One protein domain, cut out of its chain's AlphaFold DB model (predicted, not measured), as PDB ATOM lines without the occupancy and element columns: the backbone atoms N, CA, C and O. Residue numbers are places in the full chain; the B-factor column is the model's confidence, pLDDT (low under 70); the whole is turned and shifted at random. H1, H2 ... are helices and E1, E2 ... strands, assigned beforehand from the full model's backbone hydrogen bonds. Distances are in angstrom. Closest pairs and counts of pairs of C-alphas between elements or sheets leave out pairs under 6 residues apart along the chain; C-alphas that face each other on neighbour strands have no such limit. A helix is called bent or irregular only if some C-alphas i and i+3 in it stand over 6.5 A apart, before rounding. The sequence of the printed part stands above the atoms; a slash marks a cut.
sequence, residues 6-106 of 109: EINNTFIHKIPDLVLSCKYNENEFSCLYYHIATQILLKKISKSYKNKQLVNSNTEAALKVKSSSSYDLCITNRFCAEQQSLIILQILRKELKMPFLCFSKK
ATOM      1  N   GLU A   6     150.634 325.044 203.757       93.19
ATOM      2  CA  GLU A   6     151.296 324.543 202.554       93.19
ATOM      3  C   GLU A   6     152.512 323.694 202.922       93.19
ATOM      4  O   GLU A   6     153.113 323.866 203.985       93.19
ATOM      5  N   ILE A   7     152.856 322.740 202.057       93.44
ATOM      6  CA  ILE A   7     154.063 321.930 202.228       93.44
ATOM      7  C   ILE A   7     155.252 322.789 201.808       93.44
ATOM      8  O   ILE A   7     155.338 323.183 200.648       93.44
ATOM      9  N   ASN A   8     156.180 323.034 202.729       93.25
ATOM     10  CA  ASN A   8     157.405 323.781 202.434       93.25
ATOM     11  C   ASN A   8     158.625 322.880 202.227       93.25
ATOM     12  O   ASN A   8     159.604 323.298 201.615       93.25
ATOM     13  N   ASN A   9     158.588 321.653 202.747       94.94
ATOM     14  CA  ASN A   9     159.696 320.721 202.655       94.94
ATOM     15  C   ASN A   9     159.205 319.276 202.777       94.94
ATOM     16  O   ASN A   9     158.250 318.973 203.497       94.94
ATOM     17  N   THR A  10     159.909 318.373 202.106       96.25
ATOM     18  CA  THR A  10     159.704 316.933 202.211       96.25
ATOM     19  C   THR A  10     161.047 316.248 202.334       96.25
ATOM     20  O   THR A  10     161.954 316.516 201.549       96.25
ATOM     21  N   PHE A  11     161.172 315.323 203.275       96.25
ATOM     22  CA  PHE A  11     162.397 314.551 203.432       96.25
ATOM     23  C   PHE A  11     162.095 313.123 203.863       96.25
ATOM     24  O   PHE A  11     161.050 312.824 204.437       96.25
ATOM     25  N   ILE A  12     163.033 312.222 203.582       95.75
ATOM     26  CA  ILE A  12     162.990 310.844 204.064       95.75
ATOM     27  C   ILE A  12     164.009 310.725 205.184       95.75
ATOM     28  O   ILE A  12     165.194 310.981 204.978       95.75
ATOM     29  N   HIS A  13     163.557 310.301 206.359       94.12
ATOM     30  CA  HIS A  13     164.430 310.074 207.501       94.12
ATOM     31  C   HIS A  13     164.457 308.597 207.880       94.12
ATOM     32  O   HIS A  13     163.462 307.884 207.731       94.12
ATOM     33  N   LYS A  14     165.600 308.126 208.378       93.00
ATOM     34  CA  LYS A  14     165.681 306.808 209.006       93.00
ATOM     35  C   LYS A  14     165.154 306.937 210.429       93.00
ATOM     36  O   LYS A  14     165.757 307.632 211.237       93.00
ATOM     37  N   ILE A  15     164.040 306.284 210.734       91.25
ATOM     38  CA  ILE A  15     163.562 306.215 212.114       91.25
ATOM     39  C   ILE A  15     164.343 305.138 212.886       91.25
ATOM     40  O   ILE A  15     164.833 304.184 212.265       91.25
ATOM     41  N   PRO A  16     164.444 305.258 214.223       94.44
ATOM     42  CA  PRO A  16     165.105 304.255 215.046       94.44
ATOM     43  C   PRO A  16     164.501 302.859 214.855       94.44
ATOM     44  O   PRO A  16     163.314 302.717 214.546       94.44
ATOM     45  N   ASP A  17     165.321 301.832 215.086       97.00
ATOM     46  CA  ASP A  17     164.896 300.432 215.036       97.00
ATOM     47  C   ASP A  17     163.621 300.199 215.851       97.00
ATOM     48  O   ASP A  17     163.469 300.737 216.948       97.00
ATOM     49  N   LEU A  18     162.737 299.331 215.360       97.38
ATOM     50  CA  LEU A  18     161.655 298.796 216.181       97.38
ATOM     51  C   LEU A  18     162.172 297.576 216.936       97.38
ATOM     52  O   LEU A  18     162.695 296.631 216.334       97.38
ATOM     53  N   VAL A  19     162.013 297.605 218.251       98.38
ATOM     54  CA  VAL A  19     162.606 296.661 219.192       98.38
ATOM     55  C   VAL A  19     161.546 296.039 220.093       98.38
ATOM     56  O   VAL A  19     160.496 296.630 220.345       98.38
ATOM     57  N   LEU A  20     161.842 294.830 220.561       98.56
ATOM     58  CA  LEU A  20     161.184 294.203 221.695       98.56
ATOM     59  C   LEU A  20     161.978 294.549 222.953       98.56
ATOM     60  O   LEU A  20     163.184 294.285 223.007       98.56
ATOM     61  N   SER A  21     161.302 295.090 223.959       98.50
ATOM     62  CA  SER A  21     161.944 295.537 225.193       98.50
ATOM     63  C   SER A  21     161.177 295.120 226.438       98.50
ATOM     64  O   SER A  21     159.966 294.911 226.386       98.50
ATOM     65  N   CYS A  22     161.892 295.019 227.556       98.44
ATOM     66  CA  CYS A  22     161.346 294.713 228.876       98.44
ATOM     67  C   CYS A  22     162.027 295.547 229.969       98.44
ATOM     68  O   CYS A  22     163.067 296.166 229.744       98.44
ATOM     69  N   LYS A  23     161.453 295.554 231.173       98.00
ATOM     70  CA  LYS A  23     162.096 296.133 232.364       98.00
ATOM     71  C   LYS A  23     163.027 295.136 233.054       98.00
ATOM     72  O   LYS A  23     164.126 295.498 233.458       98.00
ATOM     73  N   TYR A  24     162.587 293.885 233.149       95.44
ATOM     74  CA  TYR A  24     163.309 292.781 233.773       95.44
ATOM     75  C   TYR A  24     163.398 291.627 232.771       95.44
ATOM     76  O   TYR A  24     162.409 291.313 232.105       95.44
ATOM     77  N   ASN A  25     164.586 291.046 232.597       92.31
ATOM     78  CA  ASN A  25     164.802 289.967 231.635       92.31
ATOM     79  C   ASN A  25     164.374 288.627 232.238       92.31
ATOM     80  O   ASN A  25     164.891 288.241 233.277       92.31
ATOM     81  N   GLU A  26     163.475 287.929 231.551       91.38
ATOM     82  CA  GLU A  26     162.938 286.631 231.956       91.38
ATOM     83  C   GLU A  26     162.708 285.720 230.739       91.38
ATOM     84  O   GLU A  26     162.887 286.102 229.567       91.38
ATOM     85  N   ASN A  27     162.306 284.484 231.029       88.50
ATOM     86  CA  ASN A  27     161.935 283.494 230.020       88.50
ATOM     87  C   ASN A  27     160.457 283.575 229.609       88.50
ATOM     88  O   ASN A  27     160.147 283.352 228.437       88.50
ATOM     89  N   GLU A  28     159.560 283.933 230.531       94.25
ATOM     90  CA  GLU A  28     158.120 284.046 230.286       94.25
ATOM     91  C   GLU A  28     157.596 285.403 230.767       94.25
ATOM     92  O   GLU A  28     157.915 285.850 231.867       94.25
ATOM     93  N   PHE A  29     156.775 286.052 229.940       97.62
ATOM     94  CA  PHE A  29     156.232 287.380 230.212       97.62
ATOM     95  C   PHE A  29     154.704 287.358 230.362       97.62
ATOM     96  O   PHE A  29     153.997 286.522 229.798       97.62
ATOM     97  N   SER A  30     154.169 288.305 231.124       97.50
ATOM     98  CA  SER A  30     152.739 288.388 231.432       97.50
ATOM     99  C   SER A  30     151.961 289.044 230.294       97.50
ATOM    100  O   SER A  30     151.021 288.446 229.764       97.50
ATOM    101  N   CYS A  31     152.365 290.248 229.884       98.06
ATOM    102  CA  CYS A  31     151.696 291.005 228.833       98.06
ATOM    103  C   CYS A  31     152.681 291.578 227.809       98.06
ATOM    104  O   CYS A  31     153.789 291.992 228.149       98.06
ATOM    105  N   LEU A  32     152.251 291.641 226.549       98.56
ATOM    106  CA  LEU A  32     152.903 292.389 225.480       98.56
ATOM    107  C   LEU A  32     152.090 293.638 225.117       98.56
ATOM    108  O   LEU A  32     151.002 293.526 224.548       98.56
ATOM    109  N   TYR A  33     152.653 294.824 225.343       98.62
ATOM    110  CA  TYR A  33     152.078 296.096 224.902       98.62
ATOM    111  C   TYR A  33     152.597 296.496 223.517       98.62
ATOM    112  O   TYR A  33     153.805 296.522 223.275       98.62
ATOM    113  N   TYR A  34     151.706 296.834 222.587       98.56
ATOM    114  CA  TYR A  34     152.113 297.233 221.236       98.56
ATOM    115  C   TYR A  34     151.094 298.157 220.560       98.56
ATOM    116  O   TYR A  34     149.904 298.127 220.861       98.56
ATOM    117  N   HIS A  35     151.557 298.986 219.625       97.94
ATOM    118  CA  HIS A  35     150.682 299.808 218.788       97.94
ATOM    119  C   HIS A  35     150.189 299.017 217.565       97.94
ATOM    120  O   HIS A  35     150.915 298.180 217.030       97.94
ATOM    121  N   ILE A  36     148.994 299.315 217.046       97.56
ATOM    122  CA  ILE A  36     148.405 298.575 215.913       97.56
ATOM    123  C   ILE A  36     149.323 298.538 214.677       97.56
ATOM    124  O   ILE A  36     149.468 297.502 214.029       97.56
ATOM    125  N   ALA A  37     150.048 299.628 214.407       94.50
ATOM    126  CA  ALA A  37     150.989 299.714 213.285       94.50
ATOM    127  C   ALA A  37     152.163 298.715 213.377       94.50
ATOM    128  O   ALA A  37     152.823 298.444 212.374       94.50
ATOM    129  N   THR A  38     152.438 298.159 214.561       95.31
ATOM    130  CA  THR A  38     153.501 297.169 214.771       95.31
ATOM    131  C   THR A  38     152.985 295.731 214.842       95.31
ATOM    132  O   THR A  38     153.791 294.813 214.984       95.31
ATOM    133  N   GLN A  39     151.682 295.487 214.646       96.44
ATOM    134  CA  GLN A  39     151.075 294.149 214.719       96.44
ATOM    135  C   GLN A  39     151.751 293.120 213.800       96.44
ATOM    136  O   GLN A  39     151.920 291.958 214.168       96.44
ATOM    137  N   ILE A  40     152.204 293.540 212.616       95.44
ATOM    138  CA  ILE A  40     152.917 292.666 211.672       95.44
ATOM    139  C   ILE A  40     154.238 292.105 212.228       95.44
ATOM    140  O   ILE A  40     154.791 291.164 211.658       95.44
ATOM    141  N   LEU A  41     154.772 292.690 213.305       96.75
ATOM    142  CA  LEU A  41     156.016 292.273 213.949       96.75
ATOM    143  C   LEU A  41     155.802 291.195 215.013       96.75
ATOM    144  O   LEU A  41     156.779 290.565 215.402       96.75
ATOM    145  N   LEU A  42     154.558 290.926 215.435       97.06
ATOM    146  CA  LEU A  42     154.266 289.909 216.454       97.06
ATOM    147  C   LEU A  42     154.813 288.529 216.065       97.06
ATOM    148  O   LEU A  42     155.386 287.838 216.897       97.06
ATOM    149  N   LYS A  43     154.732 288.175 214.776       96.44
ATOM    150  CA  LYS A  43     155.264 286.912 214.230       96.44
ATOM    151  C   LYS A  43     156.788 286.765 214.317       96.44
ATOM    152  O   LYS A  43     157.307 285.705 213.999       96.44
ATOM    153  N   LYS A  44     157.510 287.839 214.644       96.81
ATOM    154  CA  LYS A  44     158.974 287.843 214.754       96.81
ATOM    155  C   LYS A  44     159.460 287.711 216.195       96.81
ATOM    156  O   LYS A  44     160.664 287.592 216.390       96.81
ATOM    157  N   ILE A  45     158.569 287.797 217.182       96.69
ATOM    158  CA  ILE A  45     158.939 287.762 218.599       96.69
ATOM    159  C   ILE A  45     159.397 286.351 218.969       96.69
ATOM    160  O   ILE A  45     158.674 285.389 218.736       96.69
ATOM    161  N   SER A  46     160.583 286.242 219.569       92.81
ATOM    162  CA  SER A  46     161.139 284.968 220.046       92.81
ATOM    163  C   SER A  46     160.798 284.633 221.503       92.81
ATOM    164  O   SER A  46     161.112 283.541 221.967       92.81
ATOM    165  N   LYS A  47     160.189 285.567 222.242       94.81
ATOM    166  CA  LYS A  47     159.863 285.426 223.669       94.81
ATOM    167  C   LYS A  47     158.405 285.030 223.887       94.81
ATOM    168  O   LYS A  47     157.515 285.526 223.197       94.81
ATOM    169  N   SER A  48     158.170 284.188 224.888       95.94
ATOM    170  CA  SER A  48     156.830 283.759 225.289       95.94
ATOM    171  C   SER A  48     156.124 284.832 226.113       95.94
ATOM    172  O   SER A  48     156.725 285.442 226.998       95.94
ATOM    173  N   TYR A  49     154.836 285.038 225.847       96.94
ATOM    174  CA  TYR A  49     153.972 285.917 226.627       96.94
ATOM    175  C   TYR A  49     152.551 285.357 226.697       96.94
ATOM    176  O   TYR A  49     152.086 284.725 225.748       96.94
ATOM    177  N   LYS A  50     151.852 285.602 227.810       97.12
ATOM    178  CA  LYS A  50     150.494 285.074 228.035       97.12
ATOM    179  C   LYS A  50     149.423 285.903 227.334       97.12
ATOM    180  O   LYS A  50     148.519 285.354 226.712       97.12
ATOM    181  N   ASN A  51     149.540 287.227 227.420       97.31
ATOM    182  CA  ASN A  51     148.549 288.170 226.910       97.31
ATOM    183  C   ASN A  51     149.185 289.243 226.025       97.31
ATOM    184  O   ASN A  51     150.392 289.487 226.072       97.31
ATOM    185  N   LYS A  52     148.357 289.932 225.239       97.75
ATOM    186  CA  LYS A  52     148.770 291.097 224.451       97.75
ATOM    187  C   LYS A  52     147.724 292.203 224.538       97.75
ATOM    188  O   LYS A  52     146.529 291.917 224.543       97.75
ATOM    189  N   GLN A  53     148.172 293.452 224.557       98.25
ATOM    190  CA  GLN A  53     147.310 294.620 224.683       98.25
ATOM    191  C   GLN A  53     147.740 295.734 223.724       98.25
ATOM    192  O   GLN A  53     148.920 296.078 223.624       98.25
ATOM    193  N   LEU A  54     146.753 296.322 223.046       98.38
ATOM    194  CA  LEU A  54     146.964 297.499 222.212       98.38
ATOM    195  C   LEU A  54     147.171 298.756 223.065       98.38
ATOM    196  O   LEU A  54     146.525 298.945 224.098       98.38
ATOM    197  N   VAL A  55     148.063 299.620 222.598       98.31
ATOM    198  CA  VAL A  55     148.317 300.964 223.135       98.31
ATOM    199  C   VAL A  55     148.355 301.982 222.000       98.31
ATOM    200  O   VAL A  55     148.517 301.609 220.837       98.31
ATOM    201  N   ASN A  56     148.237 303.268 222.326       97.31
ATOM    202  CA  ASN A  56     148.093 304.338 221.338       97.31
ATOM    203  C   ASN A  56     149.430 304.850 220.793       97.31
ATOM    204  O   ASN A  56     149.457 305.556 219.790       97.31
ATOM    205  N   SER A  57     150.560 304.510 221.420       97.00
ATOM    206  CA  SER A  57     151.876 304.925 220.925       97.00
ATOM    207  C   SER A  57     153.020 304.035 221.412       97.00
ATOM    208  O   SER A  57     152.902 303.305 222.395       97.00
ATOM    209  N   ASN A  58     154.169 304.153 220.740       95.62
ATOM    210  CA  ASN A  58     155.434 303.541 221.162       95.62
ATOM    211  C   ASN A  58     155.880 304.031 222.553       95.62
ATOM    212  O   ASN A  58     156.404 303.244 223.346       95.62
ATOM    213  N   THR A  59     155.652 305.312 222.854       97.56
ATOM    214  CA  THR A  59     155.963 305.917 224.156       97.56
ATOM    215  C   THR A  59     155.080 305.333 225.252       97.56
ATOM    216  O   THR A  59     155.592 304.941 226.295       97.56
ATOM    217  N   GLU A  60     153.773 305.199 225.003       98.25
ATOM    218  CA  GLU A  60     152.847 304.562 225.949       98.25
ATOM    219  C   GLU A  60     153.249 303.106 226.224       98.25
ATOM    220  O   GLU A  60     153.265 302.685 227.379       98.25
ATOM    221  N   ALA A  61     153.636 302.354 225.186       98.38
ATOM    222  CA  ALA A  61     154.097 300.972 225.333       98.38
ATOM    223  C   ALA A  61     155.297 300.873 226.292       98.38
ATOM    224  O   ALA A  61     155.293 300.059 227.216       98.38
ATOM    225  N   ALA A  62     156.300 301.736 226.096       98.44
ATOM    226  CA  ALA A  62     157.498 301.773 226.928       98.44
ATOM    227  C   ALA A  62     157.187 302.226 228.367       98.44
ATOM    228  O   ALA A  62     157.688 301.633 229.322       98.44
ATOM    229  N   LEU A  63     156.323 303.234 228.534       98.31
ATOM    230  CA  LEU A  63     155.909 303.728 229.849       98.31
ATOM    231  C   LEU A  63     155.160 302.665 230.657       98.31
ATOM    232  O   LEU A  63     155.456 302.509 231.838       98.31
ATOM    233  N   LYS A  64     154.251 301.898 230.037       98.00
ATOM    234  CA  LYS A  64     153.541 300.802 230.723       98.00
ATOM    235  C   LYS A  64     154.496 299.733 231.240       98.00
ATOM    236  O   LYS A  64     154.377 299.310 232.384       98.00
ATOM    237  N   VAL A  65     155.474 299.323 230.432       98.06
ATOM    238  CA  VAL A  65     156.494 298.358 230.876       98.06
ATOM    239  C   VAL A  65     157.355 298.944 231.994       98.06
ATOM    240  O   VAL A  65     157.669 298.250 232.958       98.06
ATOM    241  N   LYS A  66     157.719 300.228 231.908       97.81
ATOM    242  CA  LYS A  66     158.523 300.899 232.935       97.81
ATOM    243  C   LYS A  66     157.800 300.987 234.282       97.81
ATOM    244  O   LYS A  66     158.423 300.738 235.321       97.81
ATOM    245  N   SER A  67     156.515 301.341 234.269       96.31
ATOM    246  CA  SER A  67     155.692 301.486 235.474       96.31
ATOM    247  C   SER A  67     155.183 300.155 236.028       96.31
ATOM    248  O   SER A  67     154.811 300.101 237.197       96.31
ATOM    249  N   SER A  68     155.207 299.080 235.235       93.50
ATOM    250  CA  SER A  68     154.802 297.751 235.689       93.50
ATOM    251  C   SER A  68     155.748 297.188 236.759       93.50
ATOM    252  O   SER A  68     156.978 297.335 236.697       93.50
ATOM    253  N   SER A  69     155.151 296.515 237.744       91.69
ATOM    254  CA  SER A  69     155.847 295.634 238.693       91.69
ATOM    255  C   SER A  69     155.920 294.185 238.192       91.69
ATOM    256  O   SER A  69     156.515 293.346 238.860       91.69
ATOM    257  N   SER A  70     155.313 293.881 237.042       92.19
ATOM    258  CA  SER A  70     155.304 292.549 236.431       92.19
ATOM    259  C   SER A  70     156.386 292.406 235.360       92.19
ATOM    260  O   SER A  70     156.979 293.379 234.887       92.19
ATOM    261  N   TYR A  71     156.611 291.165 234.932       96.44
ATOM    262  CA  TYR A  71     157.448 290.844 233.781       96.44
ATOM    263  C   TYR A  71     156.677 291.081 232.484       96.44
ATOM    264  O   TYR A  71     156.038 290.172 231.961       96.44
ATOM    265  N   ASP A  72     156.733 292.308 231.969       98.06
ATOM    266  CA  ASP A  72     156.037 292.706 230.744       98.06
ATOM    267  C   ASP A  72     156.992 293.025 229.586       98.06
ATOM    268  O   ASP A  72     158.161 293.382 229.774       98.06
ATOM    269  N   LEU A  73     156.450 292.919 228.374       98.44
ATOM    270  CA  LEU A  73     157.096 293.253 227.111       98.44
ATOM    271  C   LEU A  73     156.430 294.462 226.460       98.44
ATOM    272  O   LEU A  73     155.223 294.676 226.579       98.44
ATOM    273  N   CYS A  74     157.194 295.189 225.652       98.62
ATOM    274  CA  CYS A  74     156.640 296.112 224.673       98.62
ATOM    275  C   CYS A  74     157.329 296.010 223.314       98.62
ATOM    276  O   CYS A  74     158.537 295.779 223.238       98.62
ATOM    277  N   ILE A  75     156.572 296.279 222.246       98.62
ATOM    278  CA  ILE A  75     157.153 296.722 220.975       98.62
ATOM    279  C   ILE A  75     157.202 298.243 220.988       98.62
ATOM    280  O   ILE A  75     156.167 298.899 221.109       98.62
ATOM    281  N   THR A  76     158.392 298.802 220.813       98.12
ATOM    282  CA  THR A  76     158.594 300.251 220.735       98.12
ATOM    283  C   THR A  76     159.734 300.579 219.769       98.12
ATOM    284  O   THR A  76     160.318 299.676 219.167       98.12
ATOM    285  N   ASN A  77     160.041 301.859 219.566       96.62
ATOM    286  CA  ASN A  77     161.271 302.241 218.874       96.62
ATOM    287  C   ASN A  77     162.445 302.282 219.870       96.62
ATOM    288  O   ASN A  77     162.249 302.508 221.065       96.62
ATOM    289  N   ARG A  78     163.666 302.064 219.377       97.69
ATOM    290  CA  ARG A  78     164.886 302.007 220.192       97.69
ATOM    291  C   ARG A  78     165.054 303.239 221.085       97.69
ATOM    292  O   ARG A  78     165.343 303.081 222.264       97.69
ATOM    293  N   PHE A  79     164.791 304.430 220.551       96.38
ATOM    294  CA  PHE A  79     164.899 305.681 221.302       96.38
ATOM    295  C   PHE A  79     163.969 305.703 222.527       96.38
ATOM    296  O   PHE A  79     164.404 306.020 223.630       96.38
ATOM    297  N   CYS A  80     162.707 305.287 222.379       97.25
ATOM    298  CA  CYS A  80     161.762 305.186 223.491       97.25
ATOM    299  C   CYS A  80     162.193 304.137 224.528       97.25
ATOM    300  O   CYS A  80     162.039 304.374 225.723       97.25
ATOM    301  N   ALA A  81     162.728 302.990 224.095       98.19
ATOM    302  CA  ALA A  81     163.232 301.970 225.015       98.19
ATOM    303  C   ALA A  81     164.408 302.497 225.853       98.19
ATOM    304  O   ALA A  81     164.407 302.359 227.077       98.19
ATOM    305  N   GLU A  82     165.374 303.148 225.203       98.00
ATOM    306  CA  GLU A  82     166.564 303.719 225.842       98.00
ATOM    307  C   GLU A  82     166.194 304.853 226.807       98.00
ATOM    308  O   GLU A  82     166.649 304.857 227.951       98.00
ATOM    309  N   GLN A  83     165.289 305.753 226.405       97.62
ATOM    310  CA  GLN A  83     164.814 306.855 227.250       97.62
ATOM    311  C   GLN A  83     164.151 306.364 228.548       97.62
ATOM    312  O   GLN A  83     164.235 307.031 229.577       97.62
ATOM    313  N   GLN A  84     163.505 305.194 228.520       97.75
ATOM    314  CA  GLN A  84     162.889 304.576 229.701       97.75
ATOM    315  C   GLN A  84     163.827 303.593 230.432       97.75
ATOM    316  O   GLN A  84     163.422 302.957 231.413       97.75
ATOM    317  N   SER A  85     165.085 303.475 229.994       97.69
ATOM    318  CA  SER A  85     166.082 302.521 230.504       97.69
ATOM    319  C   SER A  85     165.574 301.073 230.487       97.69
ATOM    320  O   SER A  85     165.720 300.343 231.467       97.69
ATOM    321  N   LEU A  86     164.909 300.680 229.399       98.44
ATOM    322  CA  LEU A  86     164.437 299.314 229.189       98.44
ATOM    323  C   LEU A  86     165.530 298.455 228.549       98.44
ATOM    324  O   LEU A  86     166.314 298.915 227.720       98.44
ATOM    325  N   ILE A  87     165.526 297.172 228.889       98.19
ATOM    326  CA  ILE A  87     166.379 296.162 228.271       98.19
ATOM    327  C   ILE A  87     165.837 295.884 226.867       98.19
ATOM    328  O   ILE A  87     164.661 295.563 226.698       98.19
ATOM    329  N   ILE A  88     166.690 295.989 225.847       98.25
ATOM    330  CA  ILE A  88     166.363 295.592 224.474       98.25
ATOM    331  C   ILE A  88     166.676 294.105 224.315       98.25
ATOM    332  O   ILE A  88     167.836 293.703 224.334       98.25
ATOM    333  N   LEU A  89     165.637 293.291 224.135       97.94
ATOM    334  CA  LEU A  89     165.760 291.839 223.985       97.94
ATOM    335  C   LEU A  89     165.997 291.430 222.533       97.94
ATOM    336  O   LEU A  89     166.702 290.462 222.258       97.94
ATOM    337  N   GLN A  90     165.369 292.139 221.596       97.88
ATOM    338  CA  GLN A  90     165.397 291.778 220.184       97.88
ATOM    339  C   GLN A  90     165.166 293.004 219.300       97.88
ATOM    340  O   GLN A  90     164.299 293.829 219.576       97.88
ATOM    341  N   ILE A  91     165.878 293.083 218.176       98.12
ATOM    342  CA  ILE A  91     165.558 294.024 217.098       98.12
ATOM    343  C   ILE A  91     164.555 293.354 216.147       98.12
ATOM    344  O   ILE A  91     164.879 292.362 215.497       98.12
ATOM    345  N   LEU A  92     163.334 293.887 216.052       97.62
ATOM    346  CA  LEU A  92     162.242 293.321 215.241       97.62
ATOM    347  C   LEU A  92     162.226 293.873 213.807       97.62
ATOM    348  O   LEU A  92     161.806 293.192 212.856       97.62
ATOM    349  N   ARG A  93     162.668 295.123 213.632       95.62
ATOM    350  CA  ARG A  93     162.811 295.774 212.327       95.62
ATOM    351  C   ARG A  93     163.909 296.830 212.386       95.62
ATOM    352  O   ARG A  93     163.813 297.753 213.188       95.62
ATOM    353  N   LYS A  94     164.908 296.696 211.514       95.00
ATOM    354  CA  LYS A  94     166.007 297.658 211.389       95.00
ATOM    355  C   LYS A  94     165.645 298.820 210.470       95.00
ATOM    356  O   LYS A  94     164.940 298.606 209.483       95.00
ATOM    357  N   GLU A  95     166.165 300.000 210.803       80.81
ATOM    358  CA  GLU A  95     166.336 301.163 209.916       80.81
ATOM    359  C   GLU A  95     165.177 301.437 208.937       80.81
ATOM    360  O   GLU A  95     165.340 301.424 207.711       80.81
ATOM    361  N   LEU A  96     163.975 301.701 209.456       88.12
ATOM    362  CA  LEU A  96     162.849 302.053 208.594       88.12
ATOM    363  C   LEU A  96     163.045 303.471 208.030       88.12
ATOM    364  O   LEU A  96     163.169 304.435 208.778       88.12
ATOM    365  N   LYS A  97     163.014 303.614 206.704       92.94
ATOM    366  CA  LYS A  97     162.911 304.922 206.049       92.94
ATOM    367  C   LYS A  97     161.454 305.390 206.071       92.94
ATOM    368  O   LYS A  97     160.582 304.666 205.596       92.94
ATOM    369  N   MET A  98     161.201 306.577 206.611       93.19
ATOM    370  CA  MET A  98     159.869 307.174 206.709       93.19
ATOM    371  C   MET A  98     159.861 308.557 206.041       93.19
ATOM    372  O   MET A  98     160.769 309.351 206.306       93.19
ATOM    373  N   PRO A  99     158.886 308.846 205.162       96.00
ATOM    374  CA  PRO A  99     158.716 310.175 204.591       96.00
ATOM    375  C   PRO A  99     158.074 311.125 205.608       96.00
ATOM    376  O   PRO A  99     157.140 310.751 206.316       96.00
ATOM    377  N   PHE A 100     158.556 312.363 205.636       95.69
ATOM    378  CA  PHE A 100     158.029 313.463 206.433       95.69
ATOM    379  C   PHE A 100     157.687 314.636 205.520       95.69
ATOM    380  O   PHE A 100     158.419 314.935 204.574       95.69
ATOM    381  N   LEU A 101     156.575 315.299 205.831       95.62
ATOM    382  CA  LEU A 101     156.149 316.544 205.203       95.62
ATOM    383  C   LEU A 101     156.168 317.635 206.271       95.62
ATOM    384  O   LEU A 101     155.522 317.493 207.312       95.62
ATOM    385  N   CYS A 102     156.911 318.705 206.019       94.25
ATOM    386  CA  CYS A 102     156.861 319.911 206.829       94.25
ATOM    387  C   CYS A 102     155.826 320.857 206.234       94.25
ATOM    388  O   CYS A 102     155.837 321.143 205.036       94.25
ATOM    389  N   PHE A 103     154.940 321.338 207.097       93.44
ATOM    390  CA  PHE A 103     153.917 322.302 206.737       93.44
ATOM    391  C   PHE A 103     154.273 323.656 207.346       93.44
ATOM    392  O   PHE A 103     154.603 323.734 208.531       93.44
ATOM    393  N   SER A 104     154.175 324.718 206.555       93.81
ATOM    394  CA  SER A 104     154.161 326.098 207.040       93.81
ATOM    395  C   SER A 104     152.785 326.703 206.844       93.81
ATOM    396  O   SER A 104     151.996 326.266 206.005       93.81
ATOM    397  N   LYS A 105     152.486 327.724 207.642       93.19
ATOM    398  CA  LYS A 105     151.306 328.549 207.422       93.19
ATOM    399  C   LYS A 105     151.492 329.320 206.115       93.19
ATOM    400  O   LYS A 105     152.564 329.881 205.905       93.19
ATOM    401  N   LYS A 106     150.463 329.362 205.273       90.81
ATOM    402  CA  LYS A 106     150.453 330.201 204.073       90.81
ATOM    403  C   LYS A 106     150.583 331.662 204.487       90.81
ATOM    404  O   LYS A 106     149.906 332.106 205.422       90.81
TER     405      LYS A 106
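This is residues 6 to 106 of the 109 residues of an uncharacterized protein of Rodentibacter trehalosifermentans (UniProt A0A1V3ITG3). A head built on one strongly twisted five-stranded sheet has helices over both faces, H2 and H3 over one and H1 over the other, and a long two-stranded arm of E1 and E7 reaches away from it. The first and last printed residues lie together at the far end of this arm, which makes the length of the whole. The printed part has 101 residues, with three named helices and seven named strands in the order E1, E2, E3, H1, E4, H2, E5, H3, E6, E7, and its class is mixed, helices and strands. The head's sheet runs E4, E3, E5, E2, E6 and is mixed, while E1 and E7 are antiparallel. The whole is only just compact, close to loose, with a radius of gyration of the C-alphas of 15.2 A, and spans 52 by 24 by 21 A.

In the five-stranded sheet, the edge strand E4, residues 48 to 55, is parallel to E3, residues 28 to 35, at 25 degrees, with N 53 and O 32 2.8 A apart, within hydrogen-bond range. E3 is parallel to E5, residues 73 to 77, at 35 degrees, with N 73 and O 31 at 2.8 A. E5 is antiparallel to E2, residues 18 to 22, at 146 degrees, with N 19 and O 76 at 2.8 A. E2 is antiparallel to the other edge strand, E6, residues 87 to 93, at 155 degrees, with N 20 and O 90 at 2.8 A. H2, residues 58 to 67, is on this sheet at a height of 7.7 A, over E5 and only just over E3, where 3 of its C-alphas fall; it runs along the strands, at 26 degrees to E5 on the local plane. Its closest C-alphas to E5 are those of Asn 58 and Thr 76, 4.6 A apart. H3, residues 78 to 83, is on the same face, over E2 at a height of 8.7 A, and runs along the strands. H2 and H3 touch, closest at the C-alphas of Thr 59 and Cys 80, 5.9 A, with a steep tilt of 42 degrees, the same way. H1, residues 36 to 44, is on the opposite face at a height of 7.2 A, across the strands and only just over E5, where 3 of its C-alphas fall; the three helices and the sheet make three layers, helices on both faces of a sheet. E3, H1, E4 form a strand-helix-strand unit, two parallel neighbour strands with a helix between; E4, H2, E5 and E5, H3, E6 are split units, with another strand between the two in the sheet. The three crossovers are right-handed. In the second sheet E1, residues 6 to 15, is antiparallel to E7, residues 96 to 105, at 157 degrees, with N 15 and O 96 at 2.8 A and N 6 and O 104 at 2.9 A. E1 runs on into E2 at 58 degrees, and E6 runs on into E7 at 86 degrees. Every O i to N i+4 pair is within hydrogen-bond range in H2 and H3; H1 has 0 of 5, but 4 of 6 O i to N i+3 pairs.

E3 is 20.9 A long and bends by 54 degrees at residue 31; E4, 19.3 A, bends by 68 degrees at residue 51. E6 is 16.3 A long, and E2 and E5 have five residues each. H1 is irregular, with C-alphas 37 and 40 7.5 A apart; H2 is 14.5 A long, and H3 has six residues. E1, 24.0 A, begins at C-alpha 6 (151.296, 324.543, 202.554) and bends by 56 degrees at residue 9. E7, 28.9 A, ends at C-alpha 105 (151.306, 328.549, 207.422).

The two C-alphas farthest apart, those of Asn 27 and Lys 106, are 54.7 A apart, while those of Glu 6 and Lys 106 are 5.9 A apart. The printed part has no cut, and the links between its named elements are tight. The mean pLDDT of the printed part is 96.0, and no printed residue is under 70.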